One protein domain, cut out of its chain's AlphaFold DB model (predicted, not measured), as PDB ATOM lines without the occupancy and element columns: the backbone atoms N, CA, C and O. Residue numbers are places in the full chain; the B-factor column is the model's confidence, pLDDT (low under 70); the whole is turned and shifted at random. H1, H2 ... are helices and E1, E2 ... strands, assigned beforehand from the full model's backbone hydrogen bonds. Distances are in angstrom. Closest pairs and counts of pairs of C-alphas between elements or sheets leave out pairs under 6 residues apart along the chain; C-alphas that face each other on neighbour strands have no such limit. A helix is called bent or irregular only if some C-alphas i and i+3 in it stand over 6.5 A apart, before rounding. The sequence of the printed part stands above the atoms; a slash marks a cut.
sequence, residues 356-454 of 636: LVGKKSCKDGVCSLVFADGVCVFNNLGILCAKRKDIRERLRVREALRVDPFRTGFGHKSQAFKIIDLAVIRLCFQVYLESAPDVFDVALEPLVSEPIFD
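Overview. This is residues 356 to 454 of the 636 residues of a protein of Medioppia subpectinata (UniProt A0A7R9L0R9). There is little regular structure: an elongated body of long loops has the small antiparallel hairpin E2-E3 at one end and the helices H1 and H2 toward the other. Residues 371 to 376 stick out. The 99 printed residues, 30 in named elements, run E1, H1, H2, E2, E3, class mixed; the whole is only just compact, close to loose, with radius of gyration of the C-alphas 14.9 A and spans 43 by 27 by 22 A.

Arrangement. Start at residues 356 to 357, antiparallel to residues 382 to 383 of E1, residues 382 to 384. H1, residues 388 to 400, touches H2, residues 410 to 413, closest at the C-alphas of Arg 392 and Lys 413, 5.6 A. H1 has 7 of 9 O i to N i+4 pairs within hydrogen-bond range; H2 is too short for any. In the hairpin of E2, residues 432 to 436, and E3, residues 439 to 443, N 433 and O 442 are 2.8 A apart.

Along the chain. Find C-alpha 382 at (176.083, 159.618, 155.734), where E1 begins, 6.5 A long. H1 spans 20.3 A and is irregular, C-alphas 389 and 392 being 7.5 A apart; H2 spans 5.9 A. E2 spans 11.9 A; E3 spans 11.3 A, ending at C-alpha 443, (168.154, 137.493, 146.752).

Size, cuts and confidence. The C-alphas farthest apart, of Lys 418 and Pro 437, are 44.6 A apart. The printed part has no cut; H2 to E2 is a long link. Look for pLDDT under 70 at residues 359 to 360 and 416 to 418.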
ATOM      1  N   LEU A 356     172.795 157.427 150.003       92.06
ATOM      2  CA  LEU A 356     173.881 157.053 150.909       92.06
ATOM      3  C   LEU A 356     175.233 157.507 150.343       92.06
ATOM      4  O   LEU A 356     175.470 157.437 149.134       92.06
ATOM      5  N   VAL A 357     176.110 157.965 151.231       91.19
ATOM      6  CA  VAL A 357     177.504 158.332 150.947       91.19
ATOM      7  C   VAL A 357     178.415 157.772 152.041       91.19
ATOM      8  O   VAL A 357     178.008 157.655 153.192       91.19
ATOM      9  N   GLY A 358     179.654 157.427 151.697       85.06
ATOM     10  CA  GLY A 358     180.624 156.843 152.625       85.06
ATOM     11  C   GLY A 358     182.005 156.741 151.982       85.06
ATOM     12  O   GLY A 358     182.116 156.719 150.756       85.06
ATOM     13  N   LYS A 359     183.075 156.711 152.789       69.62
ATOM     14  CA  LYS A 359     184.465 156.828 152.287       69.62
ATOM     15  C   LYS A 359     184.959 155.616 151.479       69.62
ATOM     16  O   LYS A 359     185.928 155.748 150.739       69.62
ATOM     17  N   LYS A 360     184.328 154.447 151.635       65.88
ATOM     18  CA  LYS A 360     184.567 153.202 150.877       65.88
ATOM     19  C   LYS A 360     183.229 152.457 150.727       65.88
ATOM     20  O   LYS A 360     182.332 152.672 151.538       65.88
ATOM     21  N   SER A 361     183.094 151.586 149.724       74.69
ATOM     22  CA  SER A 361     181.907 150.751 149.396       74.69
ATOM     23  C   SER A 361     180.623 151.435 148.886       74.69
ATOM     24  O   SER A 361     179.770 150.748 148.329       74.69
ATOM     25  N   CYS A 362     180.472 152.758 149.011       85.69
ATOM     26  CA  CYS A 362     179.277 153.470 148.540       85.69
ATOM     27  C   CYS A 362     179.433 154.030 147.118       85.69
ATOM     28  O   CYS A 362     180.380 154.767 146.842       85.69
ATOM     29  N   LYS A 363     178.469 153.740 146.236       84.25
ATOM     30  CA  LYS A 363     178.396 154.234 144.854       84.25
ATOM     31  C   LYS A 363     176.948 154.575 144.475       84.25
ATOM     32  O   LYS A 363     176.024 153.830 144.782       84.25
ATOM     33  N   ASP A 364     176.753 155.729 143.837       83.56
ATOM     34  CA  ASP A 364     175.479 156.220 143.275       83.56
ATOM     35  C   ASP A 364     174.248 156.215 144.219       83.56
ATOM     36  O   ASP A 364     173.104 156.348 143.784       83.56
ATOM     37  N   GLY A 365     174.474 156.157 145.537       86.38
ATOM     38  CA  GLY A 365     173.432 156.143 146.571       86.38
ATOM     39  C   GLY A 365     173.101 154.768 147.160       86.38
ATOM     40  O   GLY A 365     172.160 154.689 147.954       86.38
ATOM     41  N   VAL A 366     173.860 153.730 146.798       89.31
ATOM     42  CA  VAL A 366     173.853 152.370 147.369       89.31
ATOM     43  C   VAL A 366     175.229 152.090 147.988       89.31
ATOM     44  O   VAL A 366     176.227 152.642 147.528       89.31
ATOM     45  N   CYS A 367     175.308 151.245 149.016       89.94
ATOM     46  CA  CYS A 367     176.577 150.750 149.556       89.94
ATOM     47  C   CYS A 367     176.534 149.222 149.615       89.94
ATOM     48  O   CYS A 367     175.548 148.668 150.098       89.94
ATOM     49  N   SER A 368     177.587 148.559 149.133       88.38
ATOM     50  CA  SER A 368     177.627 147.096 148.985       88.38
ATOM     51  C   SER A 368     178.913 146.522 149.571       88.38
ATOM     52  O   SER A 368     180.001 147.009 149.268       88.38
ATOM     53  N   LEU A 369     178.791 145.473 150.382       88.88
ATOM     54  CA  LEU A 369     179.905 144.756 150.999       88.88
ATOM     55  C   LEU A 369     179.729 143.253 150.768       88.88
ATOM     56  O   LEU A 369     178.628 142.737 150.936       88.88
ATOM     57  N   VAL A 370     180.819 142.568 150.419       87.88
ATOM     58  CA  VAL A 370     180.911 141.103 150.488       87.88
ATOM     59  C   VAL A 370     181.441 140.747 151.875       87.88
ATOM     60  O   VAL A 370     182.375 141.387 152.363       87.88
ATOM     61  N   PHE A 371     180.824 139.765 152.527       87.06
ATOM     62  CA  PHE A 371     181.184 139.293 153.862       87.06
ATOM     63  C   PHE A 371     180.895 137.789 153.975       87.06
ATOM     64  O   PHE A 371     180.041 137.274 153.257       87.06
ATOM     65  N   ALA A 372     181.631 137.098 154.846       84.06
ATOM     66  CA  ALA A 372     181.362 135.707 155.220       84.06
ATOM     67  C   ALA A 372     180.328 135.644 156.364       84.06
ATOM     68  O   ALA A 372     179.856 136.683 156.823       84.06
ATOM     69  N   ASP A 373     180.003 134.444 156.854       79.62
ATOM     70  CA  ASP A 373     179.037 134.252 157.944       79.62
ATOM     71  C   ASP A 373     179.319 135.139 159.172       79.62
ATOM     72  O   ASP A 373     180.433 135.180 159.700       79.62
ATOM     73  N   GLY A 374     178.284 135.837 159.653       83.44
ATOM     74  CA  GLY A 374     178.353 136.694 160.837       83.44
ATOM     75  C   GLY A 374     177.695 138.062 160.651       83.44
ATOM     76  O   GLY A 374     176.748 138.227 159.883       83.44
ATOM     77  N   VAL A 375     178.185 139.056 161.397       84.62
ATOM     78  CA  VAL A 375     177.617 140.413 161.444       84.62
ATOM     79  C   VAL A 375     178.380 141.354 160.510       84.62
ATOM     80  O   VAL A 375     179.554 141.645 160.731       84.62
ATOM     81  N   CYS A 376     177.698 141.890 159.496       83.88
ATOM     82  CA  CYS A 376     178.224 142.961 158.646       83.88
ATOM     83  C   CYS A 376     177.949 144.346 159.268       83.88
ATOM     84  O   CYS A 376     176.845 144.597 159.749       83.88
ATOM     85  N   VAL A 377     178.924 145.267 159.230       84.25
ATOM     86  CA  VAL A 377     178.799 146.622 159.809       84.25
ATOM     87  C   VAL A 377     179.240 147.698 158.812       84.25
ATOM     88  O   VAL A 377     180.402 147.760 158.407       84.25
ATOM     89  N   PHE A 378     178.324 148.607 158.465       85.81
ATOM     90  CA  PHE A 378     178.599 149.745 157.585       85.81
ATOM     91  C   PHE A 378     179.066 150.972 158.386       85.81
ATOM     92  O   PHE A 378     178.265 151.771 158.867       85.81
ATOM     93  N   ASN A 379     180.380 151.140 158.512       82.81
ATOM     94  CA  ASN A 379     180.978 152.246 159.260       82.81
ATOM     95  C   ASN A 379     181.050 153.553 158.446       82.81
ATOM     96  O   ASN A 379     181.421 153.544 157.273       82.81
ATOM     97  N   ASN A 380     180.812 154.696 159.105       85.81
ATOM     98  CA  ASN A 380     180.921 156.050 158.531       85.81
ATOM     99  C   ASN A 380     180.019 156.311 157.301       85.81
ATOM    100  O   ASN A 380     180.450 156.953 156.335       85.81
ATOM    101  N   LEU A 381     178.773 155.826 157.335       88.38
ATOM    102  CA  LEU A 381     177.738 156.229 156.379       88.38
ATOM    103  C   LEU A 381     177.175 157.618 156.708       88.38
ATOM    104  O   LEU A 381     176.976 157.966 157.869       88.38
ATOM    105  N   GLY A 382     176.855 158.381 155.666       89.50
ATOM    106  CA  GLY A 382     176.083 159.618 155.734       89.50
ATOM    107  C   GLY A 382     174.938 159.626 154.722       89.50
ATOM    108  O   GLY A 382     174.946 158.878 153.740       89.50
ATOM    109  N   ILE A 383     173.953 160.495 154.949       91.50
ATOM    110  CA  ILE A 383     172.778 160.662 154.085       91.50
ATOM    111  C   ILE A 383     172.889 162.004 153.354       91.50
ATOM    112  O   ILE A 383     172.805 163.076 153.950       91.50
ATOM    113  N   LEU A 384     173.070 161.955 152.036       90.62
ATOM    114  CA  LEU A 384     173.078 163.125 151.165       90.62
ATOM    115  C   LEU A 384     171.643 163.466 150.746       90.62
ATOM    116  O   LEU A 384     171.141 162.966 149.729       90.62
ATOM    117  N   CYS A 385     170.991 164.343 151.511       89.50
ATOM    118  CA  CYS A 385     169.629 164.800 151.239       89.50
ATOM    119  C   CYS A 385     169.472 165.393 149.822       89.50
ATOM    120  O   CYS A 385     170.368 166.049 149.274       89.50
ATOM    121  N   ALA A 386     168.321 165.146 149.200       87.25
ATOM    122  CA  ALA A 386     167.933 165.701 147.910       87.25
ATOM    123  C   ALA A 386     167.219 167.046 148.083       87.25
ATOM    124  O   ALA A 386     166.267 167.159 148.855       87.25
ATOM    125  N   LYS A 387     167.618 168.069 147.317       83.88
ATOM    126  CA  LYS A 387     166.852 169.322 147.245       83.88
ATOM    127  C   LYS A 387     165.602 169.093 146.394       83.88
ATOM    128  O   LYS A 387     165.639 168.334 145.426       83.88
ATOM    129  N   ARG A 388     164.505 169.794 146.708       82.19
ATOM    130  CA  ARG A 388     163.186 169.592 146.072       82.19
ATOM    131  C   ARG A 388     163.238 169.567 144.534       82.19
ATOM    132  O   ARG A 388     162.599 168.717 143.927       82.19
ATOM    133  N   LYS A 389     164.030 170.439 143.904       82.75
ATOM    134  CA  LYS A 389     164.199 170.480 142.437       82.75
ATOM    135  C   LYS A 389     164.853 169.226 141.824       82.75
ATOM    136  O   LYS A 389     164.549 168.895 140.684       82.75
ATOM    137  N   ASP A 390     165.689 168.510 142.575       85.81
ATOM    138  CA  ASP A 390     166.553 167.438 142.056       85.81
ATOM    139  C   ASP A 390     165.921 166.028 142.214       85.81
ATOM    140  O   ASP A 390     166.456 165.046 141.697       85.81
ATOM    141  N   ILE A 391     164.763 165.915 142.892       87.31
ATOM    142  CA  ILE A 391     164.084 164.638 143.215       87.31
ATOM    143  C   ILE A 391     163.885 163.753 141.975       87.31
ATOM    144  O   ILE A 391     164.200 162.564 142.000       87.31
ATOM    145  N   ARG A 392     163.343 164.327 140.892       86.12
ATOM    146  CA  ARG A 392     162.991 163.575 139.676       86.12
ATOM    147  C   ARG A 392     164.207 162.929 139.020       86.12
ATOM    148  O   ARG A 392     164.089 161.815 138.524       86.12
ATOM    149  N   GLU A 393     165.353 163.603 139.050       87.75
ATOM    150  CA  GLU A 393     166.573 163.096 138.428       87.75
ATOM    151  C   GLU A 393     167.222 162.005 139.278       87.75
ATOM    152  O   GLU A 393     167.563 160.941 138.769       87.75
ATOM    153  N   ARG A 394     167.273 162.181 140.603       87.75
ATOM    154  CA  ARG A 394     167.783 161.128 141.496       87.75
ATOM    155  C   ARG A 394     166.946 159.845 141.465       87.75
ATOM    156  O   ARG A 394     167.496 158.756 141.606       87.75
ATOM    157  N   LEU A 395     165.633 159.951 141.239       89.19
ATOM    158  CA  LEU A 395     164.777 158.778 141.027       89.19
ATOM    159  C   LEU A 395     165.017 158.108 139.663       89.19
ATOM    160  O   LEU A 395     164.996 156.883 139.609       89.19
ATOM    161  N   ARG A 396     165.312 158.865 138.593       88.19
ATOM    162  CA  ARG A 396     165.742 158.300 137.294       88.19
ATOM    163  C   ARG A 396     167.065 157.541 137.403       88.19
ATOM    164  O   ARG A 396     167.188 156.463 136.836       88.19
ATOM    165  N   VAL A 397     168.032 158.067 138.158       87.69
ATOM    166  CA  VAL A 397     169.315 157.382 138.397       87.69
ATOM    167  C   VAL A 397     169.089 156.044 139.112       87.69
ATOM    168  O   VAL A 397     169.589 155.022 138.652       87.69
ATOM    169  N   ARG A 398     168.261 156.002 140.168       88.12
ATOM    170  CA  ARG A 398     167.894 154.733 140.834       88.12
ATOM    171  C   ARG A 398     167.127 153.760 139.936       88.12
ATOM    172  O   ARG A 398     167.343 152.556 140.041       88.12
ATOM    173  N   GLU A 399     166.266 154.271 139.060       89.81
ATOM    174  CA  GLU A 399     165.524 153.483 138.070       89.81
ATOM    175  C   GLU A 399     166.466 152.829 137.047       89.81
ATOM    176  O   GLU A 399     166.361 151.629 136.795       89.81
ATOM    177  N   ALA A 400     167.447 153.577 136.531       88.50
ATOM    178  CA  ALA A 400     168.484 153.056 135.638       88.50
ATOM    179  C   ALA A 400     169.381 152.006 136.324       88.50
ATOM    180  O   ALA A 400     169.737 151.003 135.706       88.50
ATOM    181  N   LEU A 401     169.686 152.202 137.611       85.69
ATOM    182  CA  LEU A 401     170.427 151.253 138.455       85.69
ATOM    183  C   LEU A 401     169.574 150.065 138.954       85.69
ATOM    184  O   LEU A 401     170.102 149.193 139.638       85.69
ATOM    185  N   ARG A 402     168.272 150.017 138.627       85.50
ATOM    186  CA  ARG A 402     167.311 148.962 139.022       85.50
ATOM    187  C   ARG A 402     167.158 148.758 140.543       85.50
ATOM    188  O   ARG A 402     166.819 147.666 140.994       85.50
ATOM    189  N   VAL A 403     167.367 149.805 141.344       84.31
ATOM    190  CA  VAL A 403     167.360 149.732 142.820       84.31
ATOM    191  C   VAL A 403     165.932 149.842 143.376       84.31
ATOM    192  O   VAL A 403     165.514 150.901 143.846       84.31
ATOM    193  N   ASP A 404     165.176 148.744 143.314       87.19
ATOM    194  CA  ASP A 404     163.798 148.633 143.830       87.19
ATOM    195  C   ASP A 404     163.551 147.259 144.499       87.19
ATOM    196  O   ASP A 404     162.881 146.402 143.916       87.19
ATOM    197  N   PRO A 405     164.097 147.011 145.712       86.62
ATOM    198  CA  PRO A 405     164.017 145.701 146.377       86.62
ATOM    199  C   PRO A 405     162.578 145.212 146.602       86.62
ATOM    200  O   PRO A 405     162.270 144.042 146.400       86.62
ATOM    201  N   PHE A 406     161.670 146.139 146.926       87.50
ATOM    202  CA  PHE A 406     160.244 145.877 147.145       87.50
ATOM    203  C   PHE A 406     159.405 145.855 145.849       87.50
ATOM    204  O   PHE A 406     158.182 145.739 145.915       87.50
ATOM    205  N   ARG A 407     160.040 145.957 144.668       87.25
ATOM    206  CA  ARG A 407     159.417 145.843 143.331       87.25
ATOM    207  C   ARG A 407     158.206 146.773 143.134       87.25
ATOM    208  O   ARG A 407     157.210 146.413 142.505       87.25
ATOM    209  N   THR A 408     158.280 147.978 143.695       85.31
ATOM    210  CA  THR A 408     157.177 148.953 143.756       85.31
ATOM    211  C   THR A 408     157.040 149.854 142.531       85.31
ATOM    212  O   THR A 408     156.024 150.553 142.391       85.31
ATOM    213  N   GLY A 409     158.054 149.856 141.665       86.56
ATOM    214  CA  GLY A 409     158.179 150.700 140.489       86.56
ATOM    215  C   GLY A 409     158.433 152.177 140.807       86.56
ATOM    216  O   GLY A 409     158.048 152.716 141.845       86.56
ATOM    217  N   PHE A 410     159.020 152.883 139.841       86.12
ATOM    218  CA  PHE A 410     159.379 154.301 139.965       86.12
ATOM    219  C   PHE A 410     158.260 155.273 139.552       86.12
ATOM    220  O   PHE A 410     158.504 156.466 139.362       86.12
ATOM    221  N   GLY A 411     157.013 154.807 139.416       80.81
ATOM    222  CA  GLY A 411     155.873 155.626 138.968       80.81
ATOM    223  C   GLY A 411     155.634 156.886 139.817       80.81
ATOM    224  O   GLY A 411     155.208 157.923 139.293       80.81
ATOM    225  N   HIS A 412     156.007 156.846 141.102       81.31
ATOM    226  CA  HIS A 412     155.947 157.979 142.033       81.31
ATOM    227  C   HIS A 412     156.824 159.172 141.623       81.31
ATOM    228  O   HIS A 412     156.519 160.292 142.028       81.31
ATOM    229  N   LYS A 413     157.822 159.001 140.738       79.75
ATOM    230  CA  LYS A 413     158.631 160.107 140.172       79.75
ATOM    231  C   LYS A 413     157.787 161.207 139.505       79.75
ATOM    232  O   LYS A 413     158.177 162.375 139.479       79.75
ATOM    233  N   SER A 414     156.606 160.852 138.992       74.06
ATOM    234  CA  SER A 414     155.655 161.791 138.381       74.06
ATOM    235  C   SER A 414     155.041 162.749 139.415       74.06
ATOM    236  O   SER A 414     155.105 163.971 139.241       74.06
ATOM    237  N   GLN A 415     154.519 162.191 140.515       72.31
ATOM    238  CA  GLN A 415     153.782 162.876 141.584       72.31
ATOM    239  C   GLN A 415     154.643 163.250 142.803       72.31
ATOM    240  O   GLN A 415     154.108 163.783 143.770       72.31
ATOM    241  N   ALA A 416     155.955 162.998 142.757       68.88
ATOM    242  CA  ALA A 416     156.911 163.054 143.868       68.88
ATOM    243  C   ALA A 416     156.671 164.165 144.914       68.88
ATOM    244  O   ALA A 416     156.651 163.889 146.107       68.88
ATOM    245  N   PHE A 417     156.402 165.398 144.472       66.94
ATOM    246  CA  PHE A 417     156.129 166.563 145.328       66.94
ATOM    247  C   PHE A 417     154.907 166.448 146.263       66.94
ATOM    248  O   PHE A 417     154.739 167.313 147.118       66.94
ATOM    249  N   LYS A 418     154.041 165.443 146.074       67.00
ATOM    250  CA  LYS A 418     152.823 165.195 146.869       67.00
ATOM    251  C   LYS A 418     152.880 163.933 147.740       67.00
ATOM    252  O   LYS A 418     151.997 163.763 148.570       67.00
ATOM    253  N   ILE A 419     153.835 163.030 147.496       73.50
ATOM    254  CA  ILE A 419     153.827 161.655 148.043       73.50
ATOM    255  C   ILE A 419     155.195 161.163 148.534       73.50
ATOM    256  O   ILE A 419     155.315 160.015 148.949       73.50
ATOM    257  N   ILE A 420     156.231 162.000 148.456       81.50
ATOM    258  CA  ILE A 420     157.547 161.730 149.037       81.50
ATOM    259  C   ILE A 420     157.788 162.792 150.100       81.50
ATOM    260  O   ILE A 420     157.976 163.966 149.767       81.50
ATOM    261  N   ASP A 421     157.799 162.374 151.360       79.12
ATOM    262  CA  ASP A 421     158.365 163.194 152.422       79.12
ATOM    263  C   ASP A 421     159.898 163.166 152.315       79.12
ATOM    264  O   ASP A 421     160.498 162.127 152.042       79.12
ATOM    265  N   LEU A 422     160.536 164.324 152.465       84.56
ATOM    266  CA  LEU A 422     161.995 164.464 152.474       84.56
ATOM    267  C   LEU A 422     162.564 164.518 153.899       84.56
ATOM    268  O   LEU A 422     163.782 164.427 154.043       84.56
ATOM    269  N   ALA A 423     161.710 164.678 154.914       80.88
ATOM    270  CA  ALA A 423     162.090 164.760 156.320       80.88
ATOM    271  C   ALA A 423     162.302 163.388 156.980       80.88
ATOM    272  O   ALA A 423     162.832 163.342 158.084       80.88
ATOM    273  N   VAL A 424     161.916 162.288 156.324       84.25
ATOM    274  CA  VAL A 424     162.046 160.918 156.842       84.25
ATOM    275  C   VAL A 424     162.450 159.933 155.743       84.25
ATOM    276  O   VAL A 424     161.972 160.016 154.609       84.25
ATOM    277  N   ILE A 425     163.321 158.981 156.083       89.50
ATOM    278  CA  ILE A 425     163.661 157.808 155.261       89.50
ATOM    279  C   ILE A 425     163.692 156.539 156.123       89.50
ATOM    280  O   ILE A 425     163.741 156.619 157.343       89.50
ATOM    281  N   ARG A 426     163.750 155.359 155.501       90.62
ATOM    282  CA  ARG A 426     164.288 154.137 156.127       90.62
ATOM    283  C   ARG A 426     165.463 153.647 155.278       90.62
ATOM    284  O   ARG A 426     165.439 153.811 154.055       90.62
ATOM    285  N   LEU A 427     166.490 153.072 155.900       92.69
ATOM    286  CA  LEU A 427     167.532 152.341 155.174       92.69
ATOM    287  C   LEU A 427     166.977 150.981 154.757       92.69
ATOM    288  O   LEU A 427     166.183 150.403 155.492       92.69
ATOM    289  N   CYS A 428     167.391 150.475 153.597       92.31
ATOM    290  CA  CYS A 428     167.007 149.153 153.109       92.31
ATOM    291  C   CYS A 428     168.241 148.254 153.063       92.31
ATOM    292  O   CYS A 428     169.256 148.630 152.473       92.31
ATOM    293  N   PHE A 429     168.125 147.064 153.639       91.81
ATOM    294  CA  PHE A 429     169.137 146.017 153.622       91.81
ATOM    295  C   PHE A 429     168.632 144.880 152.739       91.81
ATOM    296  O   PHE A 429     167.510 144.410 152.905       91.81
ATOM    297  N   GLN A 430     169.449 144.461 151.777       91.62
ATOM    298  CA  GLN A 430     169.134 143.393 150.834       91.62
ATOM    299  C   GLN A 430     170.364 142.496 150.725       91.62
ATOM    300  O   GLN A 430     171.407 142.935 150.242       91.62
ATOM    301  N   VAL A 431     170.234 141.252 151.178       91.81
ATOM    302  CA  VAL A 431     171.279 140.230 151.057       91.81
ATOM    303  C   VAL A 431     171.067 139.449 149.762       91.81
ATOM    304  O   VAL A 431     169.925 139.195 149.367       91.81
ATOM    305  N   TYR A 432     172.171 139.078 149.119       91.31
ATOM    306  CA  TYR A 432     172.223 138.139 148.003       91.31
ATOM    307  C   TYR A 432     173.199 137.028 148.394       91.31
ATOM    308  O   TYR A 432     174.310 137.330 148.829       91.31
ATOM    309  N   LEU A 433     172.780 135.771 148.277       90.75
ATOM    310  CA  LEU A 433     173.644 134.615 148.496       90.75
ATOM    311  C   LEU A 433     174.385 134.253 147.204       90.75
ATOM    312  O   LEU A 433     173.889 134.488 146.099       90.75
ATOM    313  N   GLU A 434     175.570 133.678 147.371       91.56
ATOM    314  CA  GLU A 434     176.417 133.178 146.293       91.56
ATOM    315  C   GLU A 434     175.889 131.825 145.780       91.56
ATOM    316  O   GLU A 434     175.699 130.894 146.565       91.56
ATOM    317  N   SER A 435     175.627 131.705 144.475       89.12
ATOM    318  CA  SER A 435     175.190 130.449 143.831       89.12
ATOM    319  C   SER A 435     176.319 129.727 143.086       89.12
ATOM    320  O   SER A 435     176.290 128.505 142.925       89.12
ATOM    321  N   ALA A 436     177.329 130.484 142.664       90.19
ATOM    322  CA  ALA A 436     178.605 130.042 142.113       90.19
ATOM    323  C   ALA A 436     179.666 131.116 142.442       90.19
ATOM    324  O   ALA A 436     179.272 132.246 142.720       90.19
ATOM    325  N   PRO A 437     180.980 130.818 142.398       89.69
ATOM    326  CA  PRO A 437     182.024 131.770 142.792       89.69
ATOM    327  C   PRO A 437     181.896 133.153 142.130       89.69
ATOM    328  O   PRO A 437     181.823 133.245 140.903       89.69
ATOM    329  N   ASP A 438     181.861 134.205 142.954       84.12
ATOM    330  CA  ASP A 438     181.605 135.617 142.611       84.12
ATOM    331  C   ASP A 438     180.205 135.923 142.002       84.12
ATOM    332  O   ASP A 438     179.948 137.040 141.538       84.12
ATOM    333  N   VAL A 439     179.256 134.975 142.031       89.44
ATOM    334  CA  VAL A 439     177.890 135.109 141.480       89.44
ATOM    335  C   VAL A 439     176.844 135.196 142.597       89.44
ATOM    336  O   VAL A 439     176.333 134.194 143.091       89.44
ATOM    337  N   PHE A 440     176.484 136.430 142.958       88.50
ATOM    338  CA  PHE A 440     175.511 136.755 144.008       88.50
ATOM    339  C   PHE A 440     174.119 137.073 143.425       88.50
ATOM    340  O   PHE A 440     173.744 138.241 143.303       88.50
ATOM    341  N   ASP A 441     173.350 136.052 143.031       88.38
ATOM    342  CA  ASP A 441     172.036 136.214 142.377       88.38
ATOM    343  C   ASP A 441     170.824 135.760 143.222       88.38
ATOM    344  O   ASP A 441     169.694 136.181 142.952       88.38
ATOM    345  N   VAL A 442     171.034 134.989 144.295       89.31
ATOM    346  CA  VAL A 442     169.957 134.495 145.173       89.31
ATOM    347  C   VAL A 442     169.582 135.555 146.217       89.31
ATOM    348  O   VAL A 442     170.112 135.591 147.326       89.31
ATOM    349  N   ALA A 443     168.660 136.448 145.859       88.81
ATOM    350  CA  ALA A 443     168.154 137.493 146.752       88.81
ATOM    351  C   ALA A 443     167.299 136.932 147.909       88.81
ATOM    352  O   ALA A 443     166.331 136.208 147.673       88.81
ATOM    353  N   LEU A 444     167.610 137.332 149.147       90.44
ATOM    354  CA  LEU A 444     166.761 137.101 150.329       90.44
ATOM    355  C   LEU A 444     165.649 138.167 150.448       90.44
ATOM    356  O   LEU A 444     165.513 139.035 149.586       90.44
ATOM    357  N   GLU A 445     164.841 138.124 151.508       88.12
ATOM    358  CA  GLU A 445     163.828 139.158 151.766       88.12
ATOM    359  C   GLU A 445     164.482 140.492 152.202       88.12
ATOM    360  O   GLU A 445     165.338 140.486 153.093       88.12
ATOM    361  N   PRO A 446     164.122 141.642 151.595       90.88
ATOM    362  CA  PRO A 446     164.645 142.943 152.002       90.88
ATOM    363  C   PRO A 446     164.061 143.417 153.336       90.88
ATOM    364  O   PRO A 446     162.845 143.509 153.509       90.88
ATOM    365  N   LEU A 447     164.940 143.828 154.248       90.19
ATOM    366  CA  LEU A 447     164.583 144.424 155.535       90.19
ATOM    367  C   LEU A 447     164.804 145.940 155.520       90.19
ATOM    368  O   LEU A 447     165.604 146.461 154.739       90.19
ATOM    369  N   VAL A 448     164.121 146.662 156.410       90.56
ATOM    370  CA  VAL A 448     164.288 148.113 156.583       90.56
ATOM    371  C   VAL A 448     164.657 148.481 158.016       90.56
ATOM    372  O   VAL A 448     164.210 147.832 158.956       90.56
ATOM    373  N   SER A 449     165.446 149.545 158.184       89.12
ATOM    374  CA  SER A 449     165.658 150.174 159.496       89.12
ATOM    375  C   SER A 449     164.372 150.820 160.014       89.12
ATOM    376  O   SER A 449     163.445 151.069 159.238       89.12
ATOM    377  N   GLU A 450     164.357 151.220 161.285       82.88
ATOM    378  CA  GLU A 450     163.415 152.238 161.769       82.88
ATOM    379  C   GLU A 450     163.630 153.604 161.081       82.88
ATOM    380  O   GLU A 450     164.641 153.784 160.383       82.88
ATOM    381  N   PRO A 451     162.651 154.533 161.149       83.19
ATOM    382  CA  PRO A 451     162.700 155.762 160.379       83.19
ATOM    383  C   PRO A 451     163.825 156.670 160.874       83.19
ATOM    384  O   PRO A 451     163.975 156.914 162.067       83.19
ATOM    385  N   ILE A 452     164.602 157.190 159.932       84.06
ATOM    386  CA  ILE A 452     165.655 158.170 160.172       84.06
ATOM    387  C   ILE A 452     165.133 159.521 159.697       84.06
ATOM    388  O   ILE A 452     164.812 159.689 158.515       84.06
ATOM    389  N   PHE A 453     165.054 160.470 160.623       79.75
ATOM    390  CA  PHE A 453     164.518 161.805 160.386       79.75
ATOM    391  C   PHE A 453     165.628 162.838 160.126       79.75
ATOM    392  O   PHE A 453     166.744 162.726 160.633       79.75
ATOM    393  N   ASP A 454     165.329 163.866 159.331       76.31
ATOM    394  CA  ASP A 454     166.231 164.998 159.099       76.31
ATOM    395  C   ASP A 454     166.200 165.946 160.311       76.31
ATOM    396  O   ASP A 454     165.193 166.615 160.553       76.31
TER     397      ASP A 454